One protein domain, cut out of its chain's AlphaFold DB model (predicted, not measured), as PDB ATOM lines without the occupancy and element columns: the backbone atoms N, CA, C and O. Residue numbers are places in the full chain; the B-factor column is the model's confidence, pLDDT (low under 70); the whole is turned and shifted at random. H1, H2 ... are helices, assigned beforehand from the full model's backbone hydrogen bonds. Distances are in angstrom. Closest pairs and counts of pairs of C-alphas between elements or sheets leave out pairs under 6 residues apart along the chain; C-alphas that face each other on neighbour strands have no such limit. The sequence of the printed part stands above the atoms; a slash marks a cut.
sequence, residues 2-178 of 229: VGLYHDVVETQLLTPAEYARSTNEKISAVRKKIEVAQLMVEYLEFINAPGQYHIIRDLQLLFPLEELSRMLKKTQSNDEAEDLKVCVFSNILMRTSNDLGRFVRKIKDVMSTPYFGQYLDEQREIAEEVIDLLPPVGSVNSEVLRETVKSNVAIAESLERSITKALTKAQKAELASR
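What this domain is: This is residues 2 to 178 of the 229 residues of an uncharacterized protein of uncultured bacterium IN-05 (UniProt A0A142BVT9). Five helices, H5, H6, H7, H8 and H10, make an up-and-down bundle, each running against the one before it in the chain, with H6 crossing H8 at a steep tilt and meeting H10 only with its residues 91 to 94. H3 crosses H5 and reaches away from the bundle to a helical hairpin, H1 and H2; H4 and H9 lie toward the end of the bundle where H6 ends. The printed part has 177 residues with ten named helices, H1 to H10 in order, and no named strand: all helix. It is compact, with a radius of gyration of the C-alphas of 17.4 A, and spans 54 by 42 by 26 A.

How they stand to each other: H1, residues 2 to 10, and H2, residues 16 to 22, form a hairpin and only just touch, with 3 pairs of C-alphas within 8 A, the closest Val 8 and Pro 16 at 6.5 A. H3, residues 27 to 46, touches H1 with residues 33 to 38 alone, about perpendicular at 81 degrees; the closest C-alphas are Tyr 5 and Ala 37, 6.3 A. H3 touches H2 with residues 27 to 31 alone, closest at the C-alphas of Ala 20 and Ile 27, 5.4 A. H4, residues 53 to 58, only just touches residues 40 to 44 of H3, with 3 pairs within 8 A, the closest C-alphas being Met 40 and Ile 56, 7.1 A. Residues 35 to 40 of H3 touch H5, residues 62 to 72, about perpendicular at 80 degrees, closest at the C-alphas of Val 36 and Glu 66, 5.9 A. H5 forms a hairpin with H6, residues 78 to 94, closest at the C-alphas of Leu 72 and Ala 81, 5.7 A. H5 touches H7, residues 100 to 111, the same way at a shallow 10 degrees, closest at the C-alphas of Pro 64 and Gly 101, 5.0 A. H6 touches H8, residues 116 to 132, at a steep tilt of 53 degrees, closest at the C-alphas of Cys 87 and Gln 123, 5.6 A. H9, residues 142 to 151, and H8 are apart. H8 touches residues 155 to 166 of H10, residues 153 to 178, opposite ways at a shallow 2 degrees, closest at the C-alphas of Tyr 119 and Ala 166, 6.1 A. Every O i to N i+4 pair is within hydrogen-bond range in H2, H3, H5, H6, H7, H9 and H10; in H1 it is 4 of 5, in H4 1 of 2, in H8 12 of 13.

Where its parts are: H1 begins at C-alpha 2, (-35.588, 4.467, 22.740). H3 is 28.5 A long, H6 24.2 A, and H8 24.7 A with a kink of 27 degrees near residue 126. H10, 37.0 A, ends at C-alpha 178, (-52.802, -13.066, -18.388).

The domain as a whole: The C-alphas farthest apart, Leu 13 and Ala 176, are 55.5 A apart. The printed part has no cut, and no link is long. Its mean pLDDT is 89.8; residues 2 to 3, 5 to 8 and 10 are under 70.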
ATOM      1  N   VAL A   2     -35.273   3.263  21.934       57.69
ATOM      2  CA  VAL A   2     -35.588   4.467  22.740       57.69
ATOM      3  C   VAL A   2     -34.463   5.517  22.690       57.69
ATOM      4  O   VAL A   2     -34.751   6.673  22.432       57.69
ATOM      5  N   GLY A   3     -33.190   5.107  22.807       63.50
ATOM      6  CA  GLY A   3     -32.048   6.032  22.677       63.50
ATOM      7  C   GLY A   3     -31.879   6.637  21.278       63.50
ATOM      8  O   GLY A   3     -31.673   7.828  21.158       63.50
ATOM      9  N   LEU A   4     -32.053   5.863  20.197       70.75
ATOM     10  CA  LEU A   4     -32.006   6.420  18.832       70.75
ATOM     11  C   LEU A   4     -33.089   7.487  18.632       70.75
ATOM     12  O   LEU A   4     -32.823   8.530  18.048       70.75
ATOM     13  N   TYR A   5     -34.304   7.199  19.098       69.06
ATOM     14  CA  TYR A   5     -35.405   8.142  19.011       69.06
ATOM     15  C   TYR A   5     -35.095   9.415  19.808       69.06
ATOM     16  O   TYR A   5     -35.092  10.499  19.236       69.06
ATOM     17  N   HIS A   6     -34.753   9.281  21.087       68.31
ATOM     18  CA  HIS A   6     -34.481  10.429  21.943       68.31
ATOM     19  C   HIS A   6     -33.282  11.249  21.443       68.31
ATOM     20  O   HIS A   6     -33.406  12.449  21.232       68.31
ATOM     21  N   ASP A   7     -32.145  10.608  21.172       67.50
ATOM     22  CA  ASP A   7     -30.870  11.289  20.910       67.50
ATOM     23  C   ASP A   7     -30.763  11.858  19.486       67.50
ATOM     24  O   ASP A   7     -30.028  12.816  19.259       67.50
ATOM     25  N   VAL A   8     -31.467  11.269  18.510       69.44
ATOM     26  CA  VAL A   8     -31.339  11.640  17.086       69.44
ATOM     27  C   VAL A   8     -32.618  12.250  16.521       69.44
ATOM     28  O   VAL A   8     -32.534  13.163  15.705       69.44
ATOM     29  N   VAL A   9     -33.794  11.756  16.920       70.06
ATOM     30  CA  VAL A   9     -35.081  12.201  16.353       70.06
ATOM     31  C   VAL A   9     -35.695  13.329  17.180       70.06
ATOM     32  O   VAL A   9     -36.076  14.347  16.612       70.06
ATOM     33  N   GLU A  10     -35.766  13.175  18.503       69.56
ATOM     34  CA  GLU A  10     -36.429  14.126  19.406       69.56
ATOM     35  C   GLU A  10     -35.512  15.292  19.800       69.56
ATOM     36  O   GLU A  10     -35.845  16.454  19.581       69.56
ATOM     37  N   THR A  11     -34.339  14.999  20.363       72.31
ATOM     38  CA  THR A  11     -33.427  16.025  20.898       72.31
ATOM     39  C   THR A  11     -32.400  16.519  19.884       72.31
ATOM     40  O   THR A  11     -31.773  17.552  20.112       72.31
ATOM     41  N   GLN A  12     -32.207  15.780  18.783       75.69
ATOM     42  CA  GLN A  12     -31.176  16.034  17.765       75.69
ATOM     43  C   GLN A  12     -29.762  16.227  18.352       75.69
ATOM     44  O   GLN A  12     -28.912  16.875  17.742       75.69
ATOM     45  N   LEU A  13     -29.496  15.661  19.536       77.19
ATOM     46  CA  LEU A  13     -28.205  15.731  20.226       77.19
ATOM     47  C   LEU A  13     -27.077  15.081  19.422       77.19
ATOM     48  O   LEU A  13     -25.921  15.480  19.551       77.19
ATOM     49  N   LEU A  14     -27.406  14.076  18.611       77.50
ATOM     50  CA  LEU A  14     -26.476  13.389  17.725       77.50
ATOM     51  C   LEU A  14     -27.007  13.395  16.295       77.50
ATOM     52  O   LEU A  14     -28.164  13.061  16.037       77.50
ATOM     53  N   THR A  15     -26.133  13.667  15.329       83.69
ATOM     54  CA  THR A  15     -26.438  13.384  13.924       83.69
ATOM     55  C   THR A  15     -26.527  11.867  13.692       83.69
ATOM     56  O   THR A  15     -25.891  11.080  14.403       83.69
ATOM     57  N   PRO A  16     -27.215  11.399  12.630       83.69
ATOM     58  CA  PRO A  16     -27.260   9.972  12.298       83.69
ATOM     59  C   PRO A  16     -25.872   9.338  12.114       83.69
ATOM     60  O   PRO A  16     -25.691   8.145  12.361       83.69
ATOM     61  N   ALA A  17     -24.882  10.123  11.672       82.50
ATOM     62  CA  ALA A  17     -23.505   9.671  11.501       82.50
ATOM     63  C   ALA A  17     -22.771   9.512  12.841       82.50
ATOM     64  O   ALA A  17     -22.028   8.546  13.018       82.50
ATOM     65  N   GLU A  18     -22.982  10.432  13.782       83.50
ATOM     66  CA  GLU A  18     -22.405  10.360  15.129       83.50
ATOM     67  C   GLU A  18     -23.023   9.218  15.930       83.50
ATOM     68  O   GLU A  18     -22.287   8.429  16.524       83.50
ATOM     69  N   TYR A  19     -24.345   9.048  15.843       84.38
ATOM     70  CA  TYR A  19     -25.027   7.910  16.450       84.38
ATOM     71  C   TYR A  19     -24.480   6.586  15.907       84.38
ATOM     72  O   TYR A  19     -24.047   5.740  16.683       84.38
ATOM     73  N   ALA A  20     -24.391   6.441  14.577       84.88
ATOM     74  CA  ALA A  20     -23.842   5.249  13.927       84.88
ATOM     75  C   ALA A  20     -22.415   4.911  14.389       84.88
ATOM     76  O   ALA A  20     -22.104   3.744  14.626       84.88
ATOM     77  N   ARG A  21     -21.550   5.923  14.552       86.56
ATOM     78  CA  ARG A  21     -20.193   5.735  15.090       86.56
ATOM     79  C   ARG A  21     -20.220   5.286  16.548       86.56
ATOM     80  O   ARG A  21     -19.495   4.361  16.896       86.56
ATOM     81  N   SER A  22     -21.060   5.907  17.377       84.31
ATOM     82  CA  SER A  22     -21.168   5.585  18.807       84.31
ATOM     83  C   SER A  22     -21.725   4.181  19.071       84.31
ATOM     84  O   SER A  22     -21.320   3.535  20.035       84.31
ATOM     85  N   THR A  23     -22.603   3.679  18.196       83.38
ATOM     86  CA  THR A  23     -23.225   2.351  18.325       83.38
ATOM     87  C   THR A  23     -22.563   1.274  17.466       83.38
ATOM     88  O   THR A  23     -23.012   0.128  17.475       83.38
ATOM     89  N   ASN A  24     -21.486   1.615  16.745       88.75
ATOM     90  CA  ASN A  24     -20.804   0.737  15.791       88.75
ATOM     91  C   ASN A  24     -21.766   0.121  14.748       88.75
ATOM     92  O   ASN A  24     -21.659  -1.046  14.368       88.75
ATOM     93  N   GLU A  25     -22.737   0.914  14.290       88.31
ATOM     94  CA  GLU A  25     -23.725   0.517  13.291       88.31
ATOM     95  C   GLU A  25     -23.418   1.119  11.918       88.31
ATOM     96  O   GLU A  25     -22.839   2.196  11.777       88.31
ATOM     97  N   LYS A  26     -23.873   0.451  10.852       91.69
ATOM     98  CA  LYS A  26     -23.838   1.055   9.515       91.69
ATOM     99  C   LYS A  26     -24.787   2.252   9.476       91.69
ATOM    100  O   LYS A  26     -25.961   2.118   9.816       91.69
ATOM    101  N   ILE A  27     -24.328   3.381   8.937       88.88
ATOM    102  CA  ILE A  27     -25.158   4.589   8.782       88.88
ATOM    103  C   ILE A  27     -26.462   4.318   8.013       88.88
ATOM    104  O   ILE A  27     -27.502   4.889   8.326       88.88
ATOM    105  N   SER A  28     -26.441   3.400   7.043       89.25
ATOM    106  CA  SER A  28     -27.633   2.984   6.299       89.25
ATOM    107  C   SER A  28     -28.649   2.223   7.158       89.25
ATOM    108  O   SER A  28     -29.847   2.355   6.929       89.25
ATOM    109  N   ALA A  29     -28.199   1.454   8.153       87.56
ATOM    110  CA  ALA A  29     -29.077   0.793   9.115       87.56
ATOM    111  C   ALA A  29     -29.685   1.811  10.089       87.56
ATOM    112  O   ALA A  29     -30.888   1.772  10.336       87.56
ATOM    113  N   VAL A  30     -28.883   2.771  10.560       87.75
ATOM    114  CA  VAL A  30     -29.354   3.867  11.419       87.75
ATOM    115  C   VAL A  30     -30.413   4.712  10.711       87.75
ATOM    116  O   VAL A  30     -31.469   4.952  11.283       87.75
ATOM    117  N   ARG A  31     -30.202   5.077   9.439       88.94
ATOM    118  CA  ARG A  31     -31.198   5.815   8.640       88.94
ATOM    119  C   ARG A  31     -32.535   5.080   8.532       88.94
ATOM    120  O   ARG A  31     -33.567   5.692   8.762       88.94
ATOM    121  N   LYS A  32     -32.525   3.769   8.267       89.69
ATOM    122  CA  LYS A  32     -33.762   2.966   8.247       89.69
ATOM    123  C   LYS A  32     -34.479   2.983   9.595       89.69
ATOM    124  O   LYS A  32     -35.694   3.109   9.640       89.69
ATOM    125  N   LYS A  33     -33.734   2.876  10.699       89.12
ATOM    126  CA  LYS A  33     -34.325   2.953  12.040       89.12
ATOM    127  C   LYS A  33     -34.917   4.336  12.332       89.12
ATOM    128  O   LYS A  33     -35.923   4.404  13.024       89.12
ATOM    129  N   ILE A  34     -34.324   5.410  11.806       89.19
ATOM    130  CA  ILE A  34     -34.867   6.773  11.914       89.19
ATOM    131  C   ILE A  34     -36.182   6.896  11.142       89.19
ATOM    132  O   ILE A  34     -37.150   7.375  11.714       89.19
ATOM    133  N   GLU A  35     -36.242   6.409   9.897       91.94
ATOM    134  CA  GLU A  35     -37.478   6.415   9.091       91.94
ATOM    135  C   GLU A  35     -38.629   5.711   9.832       91.94
ATOM    136  O   GLU A  35     -39.746   6.212   9.902       91.94
ATOM    137  N   VAL A  36     -38.354   4.554  10.440       92.62
ATOM    138  CA  VAL A  36     -39.358   3.810  11.216       92.62
ATOM    139  C   VAL A  36     -39.721   4.536  12.511       92.62
ATOM    140  O   VAL A  36     -40.886   4.553  12.897       92.62
ATOM    141  N   ALA A  37     -38.747   5.157  13.180       90.38
ATOM    142  CA  ALA A  37     -38.996   5.937  14.386       90.38
ATOM    143  C   ALA A  37     -39.870   7.171  14.106       90.38
ATOM    144  O   ALA A  37     -40.720   7.491  14.928       90.38
ATOM    145  N   GLN A  38     -39.715   7.819  12.950       91.81
ATOM    146  CA  GLN A  38     -40.600   8.904  12.511       91.81
ATOM    147  C   GLN A  38     -42.036   8.401  12.335       91.81
ATOM    148  O   GLN A  38     -42.947   8.957  12.935       91.81
ATOM    149  N   LEU A  39     -42.233   7.263  11.659       95.44
ATOM    150  CA  LEU A  39     -43.564   6.657  11.531       95.44
ATOM    151  C   LEU A  39     -44.181   6.248  12.875       95.44
ATOM    152  O   LEU A  39     -45.399   6.272  13.020       95.44
ATOM    153  N   MET A  40     -43.368   5.871  13.868       94.50
ATOM    154  CA  MET A  40     -43.864   5.628  15.227       94.50
ATOM    155  C   MET A  40     -44.419   6.906  15.863       94.50
ATOM    156  O   MET A  40     -45.442   6.829  16.535       94.50
ATOM    157  N   VAL A  41     -43.757   8.053  15.671       92.44
ATOM    158  CA  VAL A  41     -44.248   9.355  16.154       92.44
ATOM    159  C   VAL A  41     -45.547   9.709  15.458       92.44
ATOM    160  O   VAL A  41     -46.542   9.940  16.133       92.44
ATOM    161  N   GLU A  42     -45.547   9.670  14.129       96.25
ATOM    162  CA  GLU A  42     -46.710  10.026  13.318       96.25
ATOM    163  C   GLU A  42     -47.915   9.140  13.655       96.25
ATOM    164  O   GLU A  42     -49.026   9.638  13.802       96.25
ATOM    165  N   TYR A  43     -47.707   7.835  13.874       96.19
ATOM    166  CA  TYR A  43     -48.774   6.943  14.329       96.19
ATOM    167  C   TYR A  43     -49.305   7.333  15.714       96.19
ATOM    168  O   TYR A  43     -50.513   7.321  15.937       96.19
ATOM    169  N   LEU A  44     -48.419   7.660  16.661       95.00
ATOM    170  CA  LEU A  44     -48.821   8.072  18.007       95.00
ATOM    171  C   LEU A  44     -49.571   9.407  17.996       95.00
ATOM    172  O   LEU A  44     -50.531   9.557  18.746       95.00
ATOM    173  N   GLU A  45     -49.163  10.352  17.154       95.69
ATOM    174  CA  GLU A  45     -49.888  11.603  16.923       95.69
ATOM    175  C   GLU A  45     -51.258  11.332  16.297       95.69
ATOM    176  O   GLU A  45     -52.261  11.820  16.812       95.69
ATOM    177  N   PHE A  46     -51.313  10.474  15.275       96.62
ATOM    178  CA  PHE A  46     -52.547  10.070  14.602       96.62
ATOM    179  C   PHE A  46     -53.590   9.496  15.570       96.62
ATOM    180  O   PHE A  46     -54.767   9.808  15.445       96.62
ATOM    181  N   ILE A  47     -53.177   8.699  16.564       95.44
ATOM    182  CA  ILE A  47     -54.095   8.106  17.556       95.44
ATOM    183  C   ILE A  47     -54.295   8.957  18.823       95.44
ATOM    184  O   ILE A  47     -54.764   8.427  19.832       95.44
ATOM    185  N   ASN A  48     -53.904  10.236  18.824       96.06
ATOM    186  CA  ASN A  48     -53.951  11.130  19.993       96.06
ATOM    187  C   ASN A  48     -53.153  10.638  21.224       96.06
ATOM    188  O   ASN A  48     -53.474  10.964  22.371       96.06
ATOM    189  N   ALA A  49     -52.075   9.881  21.016       94.75
ATOM    190  CA  ALA A  49     -51.201   9.352  22.069       94.75
ATOM    191  C   ALA A  49     -49.718   9.774  21.931       94.75
ATOM    192  O   ALA A  49     -48.831   8.924  22.083       94.75
ATOM    193  N   PRO A  50     -49.403  11.059  21.675       93.44
ATOM    194  CA  PRO A  50     -48.026  11.505  21.473       93.44
ATOM    195  C   PRO A  50     -47.128  11.116  22.656       93.44
ATOM    196  O   PRO A  50     -47.521  11.196  23.822       93.44
ATOM    197  N   GLY A  51     -45.917  10.644  22.352       87.88
ATOM    198  CA  GLY A  51     -44.930  10.215  23.350       87.88
ATOM    199  C   GLY A  51     -45.225   8.875  24.043       87.88
ATOM    200  O   GLY A  51     -44.376   8.364  24.778       87.88
ATOM    201  N   GLN A  52     -46.379   8.245  23.802       90.44
ATOM    202  CA  GLN A  52     -46.753   6.976  24.432       90.44
ATOM    203  C   GLN A  52     -46.149   5.748  23.726       90.44
ATOM    204  O   GLN A  52     -46.843   4.817  23.325       90.44
ATOM    205  N   TYR A  53     -44.818   5.682  23.629       88.00
ATOM    206  CA  TYR A  53     -44.092   4.613  22.919       88.00
ATOM    207  C   TYR A  53     -44.327   3.191  23.441       88.00
ATOM    208  O   TYR A  53     -44.040   2.221  22.736       88.00
ATOM    209  N   HIS A  54     -44.841   3.036  24.662       88.00
ATOM    210  CA  HIS A  54     -45.255   1.730  25.169       88.00
ATOM    211  C   HIS A  54     -46.390   1.129  24.320       88.00
ATOM    212  O   HIS A  54     -46.365  -0.072  24.076       88.00
ATOM    213  N   ILE A  55     -47.277   1.954  23.745       90.62
ATOM    214  CA  ILE A  55     -48.349   1.510  22.842       90.62
ATOM    215  C   ILE A  55     -47.774   0.799  21.612       90.62
ATOM    216  O   ILE A  55     -48.243  -0.276  21.250       90.62
ATOM    217  N   ILE A  56     -46.709   1.335  21.004       90.56
ATOM    218  CA  ILE A  56     -46.038   0.699  19.855       90.56
ATOM    219  C   ILE A  56     -45.561  -0.714  20.206       90.56
ATOM    220  O   ILE A  56     -45.663  -1.634  19.390       90.56
ATOM    221  N   ARG A  57     -45.030  -0.892  21.424       87.94
ATOM    222  CA  ARG A  57     -44.553  -2.189  21.914       87.94
ATOM    223  C   ARG A  57     -45.715  -3.136  22.196       87.94
ATOM    224  O   ARG A  57     -45.675  -4.272  21.732       87.94
ATOM    225  N   ASP A  58     -46.731  -2.664  22.908       87.88
ATOM    226  CA  ASP A  58     -47.887  -3.461  23.330       87.88
ATOM    227  C   ASP A  58     -48.727  -3.928  22.137       87.88
ATOM    228  O   ASP A  58     -49.294  -5.022  22.149       87.88
ATOM    229  N   LEU A  59     -48.783  -3.114  21.083       86.38
ATOM    230  CA  LEU A  59     -49.454  -3.432  19.826       86.38
ATOM    231  C   LEU A  59     -48.525  -4.119  18.802       86.38
ATOM    232  O   LEU A  59     -48.996  -4.519  17.744       86.38
ATOM    233  N   GLN A  60     -47.235  -4.295  19.115       88.25
ATOM    234  CA  GLN A  60     -46.225  -4.950  18.268       88.25
ATOM    235  C   GLN A  60     -46.065  -4.325  16.867       88.25
ATOM    236  O   GLN A  60     -45.900  -5.021  15.865       88.25
ATOM    237  N   LEU A  61     -46.068  -2.991  16.783       90.00
ATOM    238  CA  LEU A  61     -46.184  -2.274  15.504       90.00
ATOM    239  C   LEU A  61     -44.873  -2.077  14.746       90.00
ATOM    240  O   LEU A  61     -44.893  -1.576  13.627       90.00
ATOM    241  N   LEU A  62     -43.735  -2.497  15.303       89.69
ATOM    242  CA  LEU A  62     -42.438  -2.281  14.661       89.69
ATOM    243  C   LEU A  62     -42.388  -2.873  13.244       89.69
ATOM    244  O   LEU A  62     -41.991  -2.195  12.303       89.69
ATOM    245  N   PHE A  63     -42.830  -4.121  13.092       90.12
ATOM    246  CA  PHE A  63     -42.786  -4.810  11.806       90.12
ATOM    247  C   PHE A  63     -43.761  -4.213  10.765       90.12
ATOM    248  O   PHE A  63     -43.316  -3.929   9.650       90.12
ATOM    249  N   PRO A  64     -45.045  -3.947  11.094       92.00
ATOM    250  CA  PRO A  64     -45.942  -3.205  10.204       92.00
ATOM    251  C   PRO A  64     -45.388  -1.844   9.757       92.00
ATOM    252  O   PRO A  64     -45.453  -1.515   8.574       92.00
ATOM    253  N   LEU A  65     -44.785  -1.072  10.668       93.75
ATOM    254  CA  LEU A  65     -44.212   0.240  10.344       93.75
ATOM    255  C   LEU A  65     -42.947   0.130   9.473       93.75
ATOM    256  O   LEU A  65     -42.728   0.955   8.586       93.75
ATOM    257  N   GLU A  66     -42.136  -0.918   9.649       92.50
ATOM    258  CA  GLU A  66     -41.024  -1.243   8.742       92.50
ATOM    259  C   GLU A  66     -41.493  -1.624   7.329       92.50
ATOM    260  O   GLU A  66     -40.803  -1.361   6.337       92.50
ATOM    261  N   GLU A  67     -42.635  -2.301   7.201       92.62
ATOM    262  CA  GLU A  67     -43.247  -2.573   5.899       92.62
ATOM    263  C   GLU A  67     -43.802  -1.289   5.265       92.62
ATOM    264  O   GLU A  67     -43.462  -1.014   4.112       92.62
ATOM    265  N   LEU A  68     -44.521  -0.454   6.024       94.94
ATOM    266  CA  LEU A  68     -45.007   0.852   5.563       94.94
ATOM    267  C   LEU A  68     -43.859   1.747   5.074       94.94
ATOM    268  O   LEU A  68     -43.910   2.248   3.953       94.94
ATOM    269  N   SER A  69     -42.772   1.872   5.843       94.50
ATOM    270  CA  SER A  69     -41.576   2.641   5.452       94.50
ATOM    271  C   SER A  69     -41.028   2.230   4.077       94.50
ATOM    272  O   SER A  69     -40.580   3.065   3.290       94.50
ATOM    273  N   ARG A  70     -41.085   0.935   3.743       93.19
ATOM    274  CA  ARG A  70     -40.656   0.431   2.430       93.19
ATOM    275  C   ARG A  70     -41.653   0.747   1.319       93.19
ATOM    276  O   ARG A  70     -41.223   0.909   0.179       93.19
ATOM    277  N   MET A  71     -42.945   0.801   1.627       94.31
ATOM    278  CA  MET A  71     -43.996   1.136   0.663       94.31
ATOM    279  C   MET A  71     -44.007   2.624   0.328       94.31
ATOM    280  O   MET A  71     -44.104   2.961  -0.844       94.31
ATOM    281  N   LEU A  72     -43.777   3.499   1.311       95.62
ATOM    282  CA  LEU A  72     -43.688   4.950   1.098       95.62
ATOM    283  C   LEU A  72     -42.595   5.342   0.094       95.62
ATOM    284  O   LEU A  72     -42.703   6.341  -0.597       95.62
ATOM    285  N   LYS A  73     -41.550   4.524  -0.068       94.00
ATOM    286  CA  LYS A  73     -40.503   4.754  -1.084       94.00
ATOM    287  C   LYS A  73     -40.972   4.518  -2.519       94.00
ATOM    288  O   LYS A  73     -40.213   4.780  -3.448       94.00
ATOM    289  N   LYS A  74     -42.157   3.939  -2.697       93.62
ATOM    290  CA  LYS A  74     -42.745   3.606  -3.994       93.62
ATOM    291  C   LYS A  74     -43.906   4.523  -4.369       93.62
ATOM    292  O   LYS A  74     -44.427   4.356  -5.467       93.62
ATOM    293  N   THR A  75     -44.331   5.417  -3.477       94.31
ATOM    294  CA  THR A  75     -45.433   6.329  -3.773       94.31
ATOM    295  C   THR A  75     -44.984   7.400  -4.754       94.31
ATOM    296  O   THR A  75     -43.802   7.756  -4.801       94.31
ATOM    297  N   GLN A  76     -45.908   7.892  -5.578       92.31
ATOM    298  CA  GLN A  76     -45.558   8.842  -6.641       92.31
ATOM    299  C   GLN A  76     -45.595  10.306  -6.201       92.31
ATOM    300  O   GLN A  76     -44.984  11.161  -6.842       92.31
ATOM    301  N   SER A  77     -46.284  10.604  -5.102       94.38
ATOM    302  CA  SER A  77     -46.420  11.951  -4.559       94.38
ATOM    303  C   SER A  77     -46.414  11.940  -3.034       94.38
ATOM    304  O   SER A  77     -46.498  10.886  -2.394       94.38
ATOM    305  N   ASN A  78     -46.295  13.136  -2.455       94.44
ATOM    306  CA  ASN A  78     -46.416  13.309  -1.014       94.44
ATOM    307  C   ASN A  78     -47.861  13.067  -0.549       94.44
ATOM    308  O   ASN A  78     -48.065  12.437   0.476       94.44
ATOM    309  N   ASP A  79     -48.849  13.479  -1.346       94.75
ATOM    310  CA  ASP A  79     -50.269  13.259  -1.045       94.75
ATOM    311  C   ASP A  79     -50.596  11.759  -0.995       94.75
ATOM    312  O   ASP A  79     -51.186  11.284  -0.032       94.75
ATOM    313  N   GLU A  80     -50.108  10.978  -1.966       95.69
ATOM    314  CA  GLU A  80     -50.267   9.517  -1.972       95.69
ATOM    315  C   GLU A  80     -49.557   8.861  -0.774       95.69
ATOM    316  O   GLU A  80     -50.031   7.862  -0.229       95.69
ATOM    317  N   ALA A  81     -48.419   9.420  -0.346       96.88
ATOM    318  CA  ALA A  81     -47.705   8.957   0.839       96.88
ATOM    319  C   ALA A  81     -48.516   9.194   2.122       96.88
ATOM    320  O   ALA A  81     -48.594   8.293   2.958       96.88
ATOM    321  N   GLU A  82     -49.132  10.366   2.267       97.00
ATOM    322  CA  GLU A  82     -49.986  10.690   3.413       97.00
ATOM    323  C   GLU A  82     -51.279   9.862   3.416       97.00
ATOM    324  O   GLU A  82     -51.603   9.250   4.435       97.00
ATOM    325  N   ASP A  83     -51.955   9.719   2.272       97.00
ATOM    326  CA  ASP A  83     -53.140   8.859   2.146       97.00
ATOM    327  C   ASP A  83     -52.811   7.395   2.508       97.00
ATOM    328  O   ASP A  83     -53.567   6.723   3.220       97.00
ATOM    329  N   LEU A  84     -51.640   6.895   2.091       97.50
ATOM    330  CA  LEU A  84     -51.175   5.558   2.460       97.50
ATOM    331  C   LEU A  84     -50.900   5.429   3.968       97.50
ATOM    332  O   LEU A  84     -51.222   4.389   4.553       97.50
ATOM    333  N   LYS A  85     -50.318   6.448   4.614       97.81
ATOM    334  CA  LYS A  85     -50.117   6.448   6.074       97.81
ATOM    335  C   LYS A  85     -51.452   6.401   6.804       97.81
ATOM    336  O   LYS A  85     -51.622   5.527   7.648       97.81
ATOM    337  N   VAL A  86     -52.401   7.267   6.440       97.31
ATOM    338  CA  VAL A  86     -53.752   7.298   7.025       97.31
ATOM    339  C   VAL A  86     -54.426   5.936   6.872       97.31
ATOM    340  O   VAL A  86     -54.908   5.370   7.852       97.31
ATOM    341  N   CYS A  87     -54.374   5.348   5.675       96.56
ATOM    342  CA  CYS A  87     -54.891   4.007   5.422       96.56
ATOM    343  C   CYS A  87     -54.267   2.961   6.364       96.56
ATOM    344  O   CYS A  87     -54.985   2.228   7.054       96.56
ATOM    345  N   VAL A  88     -52.934   2.882   6.435       96.00
ATOM    346  CA  VAL A  88     -52.250   1.874   7.259       96.00
ATOM    347  C   VAL A  88     -52.479   2.111   8.752       96.00
ATOM    348  O   VAL A  88     -52.736   1.152   9.481       96.00
ATOM    349  N   PHE A  89     -52.433   3.356   9.220       96.62
ATOM    350  CA  PHE A  89     -52.635   3.699  10.628       96.62
ATOM    351  C   PHE A  89     -54.051   3.373  11.100       96.62
ATOM    352  O   PHE A  89     -54.196   2.724  12.139       96.62
ATOM    353  N   SER A  90     -55.074   3.713  10.311       95.56
ATOM    354  CA  SER A  90     -56.470   3.355  10.593       95.56
ATOM    355  C   SER A  90     -56.658   1.847  10.719       95.56
ATOM    356  O   SER A  90     -57.271   1.366  11.669       95.56
ATOM    357  N   ASN A  91     -56.067   1.069   9.811       94.25
ATOM    358  CA  ASN A  91     -56.168  -0.390   9.848       94.25
ATOM    359  C   ASN A  91     -55.407  -1.023  11.019       94.25
ATOM    360  O   ASN A  91     -55.893  -1.977  11.630       94.25
ATOM    361  N   ILE A  92     -54.231  -0.489  11.356       92.81
ATOM    362  CA  ILE A  92     -53.475  -0.904  12.540       92.81
ATOM    363  C   ILE A  92     -54.292  -0.649  13.808       92.81
ATOM    364  O   ILE A  92     -54.414  -1.545  14.646       92.81
ATOM    365  N   LEU A  93     -54.852   0.557  13.940       93.12
ATOM    366  CA  LEU A  93     -55.678   0.942  15.077       93.12
ATOM    367  C   LEU A  93     -56.897   0.025  15.191       93.12
ATOM    368  O   LEU A  93     -57.083  -0.594  16.234       93.12
ATOM    369  N   MET A  94     -57.660  -0.131  14.107       92.75
ATOM    370  CA  MET A  94     -58.886  -0.935  14.070       92.75
ATOM    371  C   MET A  94     -58.653  -2.449  14.085       92.75
ATOM    372  O   MET A  94     -59.615  -3.210  14.148       92.75
ATOM    373  N   ARG A  95     -57.393  -2.902  14.068       86.94
ATOM    374  CA  ARG A  95     -57.007  -4.322  14.097       86.94
ATOM    375  C   ARG A  95     -57.756  -5.163  13.059       86.94
ATOM    376  O   ARG A  95     -58.183  -6.276  13.351       86.94
ATOM    377  N   THR A  96     -57.816  -4.668  11.826       80.75
ATOM    378  CA  THR A  96     -58.439  -5.333  10.657       80.75
ATOM    379  C   THR A  96     -57.738  -6.635  10.238       80.75
ATOM    380  O   THR A  96     -58.057  -7.285   9.242       80.75
ATOM    381  N   SER A  97     -56.703  -7.034  10.978       78.62
ATOM    382  CA  SER A  97     -56.141  -8.370  10.926       78.62
ATOM    383  C   SER A  97     -55.432  -8.712  12.230       78.62
ATOM    384  O   SER A  97     -54.735  -7.883  12.814       78.62
ATOM    385  N   ASN A  98     -55.513  -9.984  12.630       76.06
ATOM    386  CA  ASN A  98     -54.654 -10.538  13.679       76.06
ATOM    387  C   ASN A  98     -53.171 -10.564  13.261       76.06
ATOM    388  O   ASN A  98     -52.296 -10.625  14.120       76.06
ATOM    389  N   ASP A  99     -52.892 -10.512  11.955       82.31
ATOM    390  CA  ASP A  99     -51.550 -10.403  11.388       82.31
ATOM    391  C   ASP A  99     -51.447  -9.098  10.587       82.31
ATOM    392  O   ASP A  99     -51.703  -9.043   9.381       82.31
ATOM    393  N   LEU A 100     -51.083  -8.025  11.291       80.12
ATOM    394  CA  LEU A 100     -50.931  -6.692  10.708       80.12
ATOM    395  C   LEU A 100     -49.848  -6.651   9.618       80.12
ATOM    396  O   LEU A 100     -49.980  -5.891   8.666       80.12
ATOM    397  N   GLY A 101     -48.814  -7.499   9.697       77.19
ATOM    398  CA  GLY A 101     -47.816  -7.614   8.630       77.19
ATOM    399  C   GLY A 101     -48.416  -8.224   7.361       77.19
ATOM    400  O   GLY A 101     -48.263  -7.705   6.257       77.19
ATOM    401  N   ARG A 102     -49.194  -9.302   7.496       82.06
ATOM    402  CA  ARG A 102     -49.944  -9.862   6.361       82.06
ATOM    403  C   ARG A 102     -50.911  -8.843   5.762       82.06
ATOM    404  O   ARG A 102     -51.072  -8.827   4.544       82.06
ATOM    405  N   PHE A 103     -51.541  -8.013   6.587       85.62
ATOM    406  CA  PHE A 103     -52.401  -6.934   6.110       85.62
ATOM    407  C   PHE A 103     -51.623  -5.890   5.291       85.62
ATOM    408  O   PHE A 103     -51.996  -5.625   4.150       85.62
ATOM    409  N   VAL A 104     -50.506  -5.365   5.802       86.44
ATOM    410  CA  VAL A 104     -49.693  -4.375   5.071       86.44
ATOM    411  C   VAL A 104     -49.179  -4.947   3.740       86.44
ATOM    412  O   VAL A 104     -49.190  -4.262   2.716       86.44
ATOM    413  N   ARG A 105     -48.835  -6.241   3.690       83.44
ATOM    414  CA  ARG A 105     -48.497  -6.920   2.424       83.44
ATOM    415  C   ARG A 105     -49.642  -6.944   1.414       83.44
ATOM    416  O   ARG A 105     -49.381  -6.737   0.237       83.44
ATOM    417  N   LYS A 106     -50.890  -7.140   1.844       91.19
ATOM    418  CA  LYS A 106     -52.046  -7.064   0.935       91.19
ATOM    419  C   LYS A 106     -52.174  -5.679   0.303       91.19
ATOM    420  O   LYS A 106     -52.477  -5.585  -0.880       91.19
ATOM    421  N   ILE A 107     -51.915  -4.609   1.062       93.00
ATOM    422  CA  ILE A 107     -51.932  -3.247   0.507       93.00
ATOM    423  C   ILE A 107     -50.851  -3.109  -0.563       93.00
ATOM    424  O   ILE A 107     -51.106  -2.568  -1.635       93.00
ATOM    425  N   LYS A 108     -49.654  -3.642  -0.302       90.88
ATOM    426  CA  LYS A 108     -48.563  -3.650  -1.281       90.88
ATOM    427  C   LYS A 108     -48.964  -4.335  -2.595       90.88
ATOM    428  O   LYS A 108     -48.549  -3.856  -3.646       90.88
ATOM    429  N   ASP A 109     -49.758  -5.403  -2.546       91.25
ATOM    430  CA  ASP A 109     -50.247  -6.086  -3.752       91.25
ATOM    431  C   ASP A 109     -51.230  -5.205  -4.545       91.25
ATOM    432  O   ASP A 109     -51.197  -5.192  -5.773       91.25
ATOM    433  N   VAL A 110     -52.063  -4.413  -3.859       94.44
ATOM    434  CA  VAL A 110     -52.961  -3.432  -4.499       94.44
ATOM    435  C   VAL A 110     -52.181  -2.241  -5.064       94.44
ATOM    436  O   VAL A 110     -52.530  -1.747  -6.135       94.44
ATOM    437  N   MET A 111     -51.112  -1.804  -4.392       94.31
ATOM    438  CA  MET A 111     -50.289  -0.648  -4.773       94.31
ATOM    439  C   MET A 111     -49.697  -0.760  -6.184       94.31
ATOM    440  O   MET A 111     -49.520   0.239  -6.869       94.31
ATOM    441  N   SER A 112     -49.407  -1.978  -6.645       89.75
ATOM    442  CA  SER A 112     -48.922  -2.232  -8.007       89.75
ATOM    443  C   SER A 112     -50.013  -2.225  -9.082       89.75
ATOM    444  O   SER A 112     -49.729  -2.547 -10.232       89.75
ATOM    445  N   THR A 113     -51.258  -1.901  -8.734       92.06
ATOM    446  CA  THR A 113     -52.413  -2.035  -9.628       92.06
ATOM    447  C   THR A 113     -53.052  -0.678  -9.920       92.06
ATOM    448  O   THR A 113     -52.990   0.223  -9.080       92.06
ATOM    449  N   PRO A 114     -53.772  -0.531 -11.048       91.31
ATOM    450  CA  PRO A 114     -54.526   0.690 -11.350       91.31
ATOM    451  C   PRO A 114     -55.627   1.025 -10.328       91.31
ATOM    452  O   PRO A 114     -56.172   2.124 -10.347       91.31
ATOM    453  N   TYR A 115     -55.981   0.086  -9.446       95.19
ATOM    454  CA  TYR A 115     -57.036   0.258  -8.447       95.19
ATOM    455  C   TYR A 115     -56.549   0.913  -7.151       95.19
ATOM    456  O   TYR A 115     -57.370   1.159  -6.269       95.19
ATOM    457  N   PHE A 116     -55.248   1.197  -7.019       95.88
ATOM    458  CA  PHE A 116     -54.675   1.736  -5.786       95.88
ATOM    459  C   PHE A 116     -55.267   3.092  -5.385       95.88
ATOM    460  O   PHE A 116     -55.661   3.244  -4.235       95.88
ATOM    461  N   GLY A 117     -55.420   4.029  -6.328       95.50
ATOM    462  CA  GLY A 117     -56.010   5.344  -6.041       95.50
ATOM    463  C   GLY A 117     -57.444   5.241  -5.513       95.50
ATOM    464  O   GLY A 117     -57.733   5.722  -4.425       95.50
ATOM    465  N   GLN A 118     -58.310   4.495  -6.215       96.31
ATOM    466  CA  GLN A 118     -59.681   4.236  -5.750       96.31
ATOM    467  C   GLN A 118     -59.695   3.581  -4.360       96.31
ATOM    468  O   GLN A 118     -60.562   3.874  -3.541       96.31
ATOM    469  N   TYR A 119     -58.778   2.646  -4.110       97.44
ATOM    470  CA  TYR A 119     -58.669   1.997  -2.813       97.44
ATOM    471  C   TYR A 119     -58.298   2.993  -1.706       97.44
ATOM    472  O   TYR A 119     -58.934   2.965  -0.656       97.44
ATOM    473  N   LEU A 120     -57.320   3.875  -1.935       97.62
ATOM    474  CA  LEU A 120     -56.929   4.897  -0.964       97.62
ATOM    475  C   LEU A 120     -58.069   5.878  -0.669       97.62
ATOM    476  O   LEU A 120     -58.316   6.152   0.501       97.62
ATOM    477  N   ASP A 121     -58.806   6.327  -1.689       97.19
ATOM    478  CA  ASP A 121     -59.967   7.208  -1.497       97.19
ATOM    479  C   ASP A 121     -61.032   6.550  -0.601       97.19
ATOM    480  O   ASP A 121     -61.456   7.141   0.391       97.19
ATOM    481  N   GLU A 122     -61.399   5.292  -0.883       97.44
ATOM    482  CA  GLU A 122     -62.355   4.534  -0.057       97.44
ATOM    483  C   GLU A 122     -61.843   4.342   1.386       97.44
ATOM    484  O   GLU A 122     -62.624   4.351   2.333       97.44
ATOM    485  N   GLN A 123     -60.534   4.149   1.579       97.31
ATOM    486  CA  GLN A 123     -59.941   4.011   2.914       97.31
ATOM    487  C   GLN A 123     -59.910   5.335   3.677       97.31
ATOM    488  O   GLN A 123     -60.085   5.314   4.894       97.31
ATOM    489  N   ARG A 124     -59.692   6.463   2.992       96.75
ATOM    490  CA  ARG A 124     -59.679   7.794   3.606       96.75
ATOM    491  C   ARG A 124     -61.052   8.163   4.155       96.75
ATOM    492  O   ARG A 124     -61.126   8.602   5.294       96.75
ATOM    493  N   GLU A 125     -62.116   7.903   3.399       96.94
ATOM    494  CA  GLU A 125     -63.494   8.130   3.863       96.94
ATOM    495  C   GLU A 125     -63.781   7.364   5.165       96.94
ATOM    496  O   GLU A 125     -64.276   7.931   6.133       96.94
ATOM    497  N   ILE A 126     -63.387   6.089   5.237       97.25
ATOM    498  CA  ILE A 126     -63.580   5.280   6.450       97.25
ATOM    499  C   ILE A 126     -62.640   5.737   7.584       97.25
ATOM    500  O   ILE A 126     -62.972   5.618   8.761       97.25
ATOM    501  N   ALA A 127     -61.451   6.249   7.257       96.19
ATOM    502  CA  ALA A 127     -60.495   6.745   8.243       96.19
ATOM    503  C   ALA A 127     -60.997   7.993   8.984       96.19
ATOM    504  O   ALA A 127     -60.657   8.160  10.153       96.19
ATOM    505  N   GLU A 128     -61.822   8.830   8.354       96.31
ATOM    506  CA  GLU A 128     -62.481   9.952   9.035       96.31
ATOM    507  C   GLU A 128     -63.356   9.447  10.194       96.31
ATOM    508  O   GLU A 128     -63.219   9.923  11.321       96.31
ATOM    509  N   GLU A 129     -64.138   8.382   9.969       95.88
ATOM    510  CA  GLU A 129     -64.921   7.734  11.032       95.88
ATOM    511  C   GLU A 129     -64.025   7.170  12.146       95.88
ATOM    512  O   GLU A 129     -64.382   7.221  13.318       95.88
ATOM    513  N   VAL A 130     -62.844   6.638  11.804       94.62
ATOM    514  CA  VAL A 130     -61.876   6.133  12.794       94.62
ATOM    515  C   VAL A 130     -61.348   7.260  13.682       94.62
ATOM    516  O   VAL A 130     -61.216   7.068  14.892       94.62
ATOM    517  N   ILE A 131     -61.042   8.420  13.099       93.12
ATOM    518  CA  ILE A 131     -60.506   9.576  13.827       93.12
ATOM    519  C   ILE A 131     -61.543  10.119  14.815       93.12
ATOM    520  O   ILE A 131     -61.192  10.419  15.957       93.12
ATOM    521  N   ASP A 132     -62.818  10.162  14.428       93.50
ATOM    522  CA  ASP A 132     -63.912  10.640  15.284       93.50
ATOM    523  C   ASP A 132     -64.123   9.784  16.549       93.50
ATOM    524  O   ASP A 132     -64.687  10.250  17.543       93.50
ATOM    525  N   LEU A 133     -63.642   8.536  16.550       90.62
ATOM    526  CA  LEU A 133     -63.700   7.639  17.709       90.62
ATOM    527  C   LEU A 133     -62.564   7.848  18.711       90.62
ATOM    528  O   LEU A 133     -62.587   7.260  19.802       90.62
ATOM    529  N   LEU A 134     -61.531   8.607  18.342       90.50
ATOM    530  CA  LEU A 134     -60.339   8.732  19.162       90.50
ATOM    531  C   LEU A 134     -60.618   9.584  20.405       90.50
ATOM    532  O   LEU A 134     -61.114  10.708  20.302       90.50
ATOM    533  N   PRO A 135     -60.236   9.103  21.601       89.19
ATOM    534  CA  PRO A 135     -60.228   9.943  22.787       89.19
ATOM    535  C   PRO A 135     -59.315  11.163  22.586       89.19
ATOM    536  O   PRO A 135     -58.371  11.114  21.789       89.19
ATOM    537  N   PRO A 136     -59.545  12.257  23.331       91.69
ATOM    538  CA  PRO A 136     -58.662  13.411  23.280       91.69
ATOM    539  C   PRO A 136     -57.250  13.065  23.772       91.69
ATOM    540  O   PRO A 136     -57.021  12.108  24.516       91.69
ATOM    541  N   VAL A 137     -56.283  13.898  23.389       92.56
ATOM    542  CA  VAL A 137     -54.894  13.752  23.838       92.56
ATOM    543  C   VAL A 137     -54.818  13.729  25.367       92.56
ATOM    544  O   VAL A 137     -55.408  14.562  26.053       92.56
ATOM    545  N   GLY A 138     -54.067  12.764  25.903       88.31
ATOM    546  CA  GLY A 138     -53.855  12.590  27.343       88.31
ATOM    547  C   GLY A 138     -54.798  11.592  28.024       88.31
ATOM    548  O   GLY A 138     -54.507  11.177  29.143       88.31
ATOM    549  N   SER A 139     -55.870  11.148  27.361       88.62
ATOM    550  CA  SER A 139     -56.749  10.072  27.857       88.62
ATOM    551  C   SER A 139     -56.621   8.758  27.080       88.62
ATOM    552  O   SER A 139     -57.255   7.764  27.432       88.62
ATOM    553  N   VAL A 140     -55.765   8.721  26.058       89.81
ATOM    554  CA  VAL A 140     -55.473   7.511  25.284       89.81
ATOM    555  C   VAL A 140     -54.488   6.614  26.033       89.81
ATOM    556  O   VAL A 140     -53.485   7.088  26.561       89.81
ATOM    557  N   ASN A 141     -54.765   5.311  26.056       87.56
ATOM    558  CA  ASN A 141     -53.827   4.253  26.431       87.56
ATOM    559  C   ASN A 141     -54.213   2.944  25.713       87.56
ATOM    560  O   ASN A 141     -55.267   2.859  25.078       87.56
ATOM    561  N   SER A 142     -53.393   1.898  25.831       86.19
ATOM    562  CA  SER A 142     -53.633   0.630  25.126       86.19
ATOM    563  C   SER A 142     -54.953  -0.068  25.471       86.19
ATOM    564  O   SER A 142     -55.472  -0.807  24.639       86.19
ATOM    565  N   GLU A 143     -55.492   0.104  26.680       87.94
ATOM    566  CA  GLU A 143     -56.778  -0.481  27.072       87.94
ATOM    567  C   GLU A 143     -57.951   0.280  26.461       87.94
ATOM    568  O   GLU A 143     -58.813  -0.347  25.848       87.94
ATOM    569  N   VAL A 144     -57.927   1.612  26.535       88.81
ATOM    570  CA  VAL A 144     -58.945   2.472  25.917       88.81
ATOM    571  C   VAL A 144     -59.021   2.216  24.414       88.81
ATOM    572  O   VAL A 144     -60.103   1.973  23.895       88.81
ATOM    573  N   LEU A 145     -57.873   2.150  23.729       88.12
ATOM    574  CA  LEU A 145     -57.829   1.836  22.297       88.12
ATOM    575  C   LEU A 145     -58.432   0.460  21.994       88.12
ATOM    576  O   LEU A 145     -59.187   0.314  21.038       88.12
ATOM    577  N   ARG A 146     -58.143  -0.561  22.814       87.38
ATOM    578  CA  ARG A 146     -58.747  -1.893  22.643       87.38
ATOM    579  C   ARG A 146     -60.267  -1.851  22.779       87.38
ATOM    580  O   ARG A 146     -60.942  -2.565  22.041       87.38
ATOM    581  N   GLU A 147     -60.792  -1.054  23.701       89.69
ATOM    582  CA  GLU A 147     -62.234  -0.921  23.898       89.69
ATOM    583  C   GLU A 147     -62.905  -0.137  22.765       89.69
ATOM    584  O   GLU A 147     -63.954  -0.559  22.271       89.69
ATOM    585  N   THR A 148     -62.259   0.926  22.270       87.94
ATOM    586  CA  THR A 148     -62.686   1.652  21.065       87.94
ATOM    587  C   THR A 148     -62.835   0.696  19.885       87.94
ATOM    588  O   THR A 148     -63.874   0.686  19.233       87.94
ATOM    589  N   VAL A 149     -61.848  -0.174  19.646       86.94
ATOM    590  CA  VAL A 149     -61.904  -1.157  18.551       86.94
ATOM    591  C   VAL A 149     -63.048  -2.151  18.741       86.94
ATOM    592  O   VAL A 149     -63.828  -2.377  17.820       86.94
ATOM    593  N   LYS A 150     -63.183  -2.729  19.943       88.06
ATOM    594  CA  LYS A 150     -64.245  -3.704  20.245       88.06
ATOM    595  C   LYS A 150     -65.648  -3.134  20.068       88.06
ATOM    596  O   LYS A 150     -66.548  -3.862  19.667       88.06
ATOM    597  N   SER A 151     -65.828  -1.854  20.371       91.56
ATOM    598  CA  SER A 151     -67.124  -1.182  20.259       91.56
ATOM    599  C   SER A 151     -67.481  -0.805  18.817       91.56
ATOM    600  O   SER A 151     -68.639  -0.518  18.536       91.56
ATOM    601  N   ASN A 152     -66.513  -0.837  17.893       93.38
ATOM    602  CA  ASN A 152     -66.641  -0.292  16.539       93.38
ATOM    603  C   ASN A 152     -66.253  -1.306  15.449       93.38
ATOM    604  O   ASN A 152     -65.632  -0.968  14.441       93.38
ATOM    605  N   VAL A 153     -66.649  -2.569  15.634       92.19
ATOM    606  CA  VAL A 153     -66.333  -3.679  14.710       92.19
ATOM    607  C   VAL A 153     -66.779  -3.389  13.273       92.19
ATOM    608  O   VAL A 153     -66.069  -3.736  12.335       92.19
ATOM    609  N   ALA A 154     -67.907  -2.700  13.082       94.38
ATOM    610  CA  ALA A 154     -68.425  -2.377  11.753       94.38
ATOM    611  C   ALA A 154     -67.446  -1.542  10.903       94.38
ATOM    612  O   ALA A 154     -67.357  -1.757   9.694       94.38
ATOM    613  N   ILE A 155     -66.686  -0.636  11.529       95.12
ATOM    614  CA  ILE A 155     -65.670   0.179  10.847       95.12
ATOM    615  C   ILE A 155     -64.482  -0.696  10.440       95.12
ATOM    616  O   ILE A 155     -64.033  -0.629   9.295       95.12
ATOM    617  N   ALA A 156     -64.027  -1.584  11.331       92.62
ATOM    618  CA  ALA A 156     -62.983  -2.556  11.004       92.62
ATOM    619  C   ALA A 156     -63.397  -3.441   9.814       92.62
ATOM    620  O   ALA A 156     -62.640  -3.598   8.858       92.62
ATOM    621  N   GLU A 157     -64.635  -3.943   9.809       93.81
ATOM    622  CA  GLU A 157     -65.156  -4.716   8.682       93.81
ATOM    623  C   GLU A 157     -65.246  -3.895   7.387       93.81
ATOM    624  O   GLU A 157     -65.012  -4.431   6.305       93.81
ATOM    625  N   SER A 158     -65.593  -2.606   7.454       96.19
ATOM    626  CA  SER A 158     -65.621  -1.732   6.273       96.19
ATOM    627  C   SER A 158     -64.229  -1.562   5.664       96.19
ATOM    628  O   SER A 158     -64.074  -1.722   4.448       96.19
ATOM    629  N   LEU A 159     -63.211  -1.345   6.499       95.19
ATOM    630  CA  LEU A 159     -61.813  -1.297   6.067       95.19
ATOM    631  C   LEU A 159     -61.384  -2.624   5.406       95.19
ATOM    632  O   LEU A 159     -60.813  -2.614   4.310       95.19
ATOM    633  N   GLU A 160     -61.723  -3.770   6.014       93.62
ATOM    634  CA  GLU A 160     -61.436  -5.108   5.466       93.62
ATOM    635  C   GLU A 160     -62.168  -5.390   4.144       93.62
ATOM    636  O   GLU A 160     -61.609  -5.995   3.217       93.62
ATOM    637  N   ARG A 161     -63.424  -4.951   4.023       95.19
ATOM    638  CA  ARG A 161     -64.207  -5.092   2.789       95.19
ATOM    639  C   ARG A 161     -63.588  -4.284   1.655       95.19
ATOM    640  O   ARG A 161     -63.489  -4.802   0.543       95.19
ATOM    641  N   SER A 162     -63.137  -3.062   1.929       96.31
ATOM    642  CA  SER A 162     -62.529  -2.183   0.924       96.31
ATOM    643  C   SER A 162     -61.242  -2.785   0.332       96.31
ATOM    644  O   SER A 162     -61.133  -2.903  -0.892       96.31
ATOM    645  N   ILE A 163     -60.318  -3.308   1.152       94.81
ATOM    646  CA  ILE A 163     -59.112  -3.973   0.617       94.81
ATOM    647  C   ILE A 163     -59.448  -5.273  -0.127       94.81
ATOM    648  O   ILE A 163     -58.878  -5.557  -1.180       94.81
ATOM    649  N   THR A 164     -60.414  -6.054   0.368       94.56
ATOM    650  CA  THR A 164     -60.854  -7.293  -0.294       94.56
ATOM    651  C   THR A 164     -61.452  -7.003  -1.670       94.56
ATOM    652  O   THR A 164     -61.156  -7.700  -2.643       94.56
ATOM    653  N   LYS A 165     -62.252  -5.939  -1.781       96.50
ATOM    654  CA  LYS A 165     -62.816  -5.453  -3.043       96.50
ATOM    655  C   LYS A 165     -61.716  -5.035  -4.018       96.50
ATOM    656  O   LYS A 165     -61.763  -5.449  -5.177       96.50
ATOM    657  N   ALA A 166     -60.723  -4.271  -3.562       96.31
ATOM    658  CA  ALA A 166     -59.596  -3.845  -4.392       96.31
ATOM    659  C   ALA A 166     -58.772  -5.040  -4.904       96.31
ATOM    660  O   ALA A 166     -58.541  -5.155  -6.108       96.31
ATOM    661  N   LEU A 167     -58.426  -5.985  -4.024       94.94
ATOM    662  CA  LEU A 167     -57.725  -7.221  -4.391       94.94
ATOM    663  C   LEU A 167     -58.519  -8.071  -5.386       94.94
ATOM    664  O   LEU A 167     -57.957  -8.579  -6.350       94.94
ATOM    665  N   THR A 168     -59.832  -8.205  -5.184       95.25
ATOM    666  CA  THR A 168     -60.693  -8.982  -6.088       95.25
ATOM    667  C   THR A 168     -60.746  -8.347  -7.480       95.25
ATOM    668  O   THR A 168     -60.665  -9.052  -8.485       95.25
ATOM    669  N   LYS A 169     -60.848  -7.011  -7.558       94.25
ATOM    670  CA  LYS A 169     -60.777  -6.275  -8.832       94.25
ATOM    671  C   LYS A 169     -59.425  -6.474  -9.513       94.25
ATOM    672  O   LYS A 169     -59.401  -6.820 -10.692       94.25
ATOM    673  N   ALA A 170     -58.332  -6.317  -8.768       92.62
ATOM    674  CA  ALA A 170     -56.976  -6.526  -9.265       92.62
ATOM    675  C   ALA A 170     -56.779  -7.943  -9.813       92.62
ATOM    676  O   ALA A 170     -56.346  -8.109 -10.948       92.62
ATOM    677  N   GLN A 171     -57.180  -8.964  -9.054       91.88
ATOM    678  CA  GLN A 171     -57.072 -10.356  -9.474       91.88
ATOM    679  C   GLN A 171     -57.916 -10.647 -10.718       91.88
ATOM    680  O   GLN A 171     -57.467 -11.360 -11.612       91.88
ATOM    681  N   LYS A 172     -59.133 -10.096 -10.803       91.12
ATOM    682  CA  LYS A 172     -59.988 -10.261 -11.985       91.12
ATOM    683  C   LYS A 172     -59.362  -9.623 -13.228       91.12
ATOM    684  O   LYS A 172     -59.422 -10.224 -14.295       91.12
ATOM    685  N   ALA A 173     -58.784  -8.432 -13.088       88.38
ATOM    686  CA  ALA A 173     -58.089  -7.756 -14.180       88.38
ATOM    687  C   ALA A 173     -56.859  -8.551 -14.634       88.38
ATOM    688  O   ALA A 173     -56.714  -8.799 -15.825       88.38
ATOM    689  N   GLU A 174     -56.054  -9.033 -13.686       87.69
ATOM    690  CA  GLU A 174     -54.869  -9.847 -13.965       87.69
ATOM    691  C   GLU A 174     -55.221 -11.151 -14.689       87.69
ATOM    692  O   GLU A 174     -54.595 -11.519 -15.678       87.69
ATOM    693  N   LEU A 175     -56.274 -11.850 -14.251       88.00
ATOM    694  CA  LEU A 175     -56.746 -13.059 -14.933       88.00
ATOM    695  C   LEU A 175     -57.227 -12.774 -16.361       88.00
ATOM    696  O   LEU A 175     -57.075 -13.634 -17.225       88.00
ATOM    697  N   ALA A 176     -57.789 -11.589 -16.610       86.00
ATOM    698  CA  ALA A 176     -58.219 -11.179 -17.941       86.00
ATOM    699  C   ALA A 176     -57.038 -10.797 -18.852       86.00
ATOM    700  O   ALA A 176     -57.093 -11.068 -20.047       86.00
ATOM    701  N   SER A 177     -55.967 -10.202 -18.310       86.56
ATOM    702  CA  SER A 177     -54.772  -9.817 -19.078       86.56
ATOM    703  C   SER A 177     -53.754 -10.946 -19.254       86.56
ATOM    704  O   SER A 177     -52.948 -10.899 -20.182       86.56
ATOM    705  N   ARG A 178     -53.785 -11.973 -18.398       89.06
ATOM    706  CA  ARG A 178     -52.802 -13.066 -18.388       89.06
ATOM    707  C   ARG A 178     -52.635 -13.796 -19.729       89.06
ATOM    708  O   ARG A 178     -51.488 -14.058 -20.084       89.06
TER     709      ARG A 178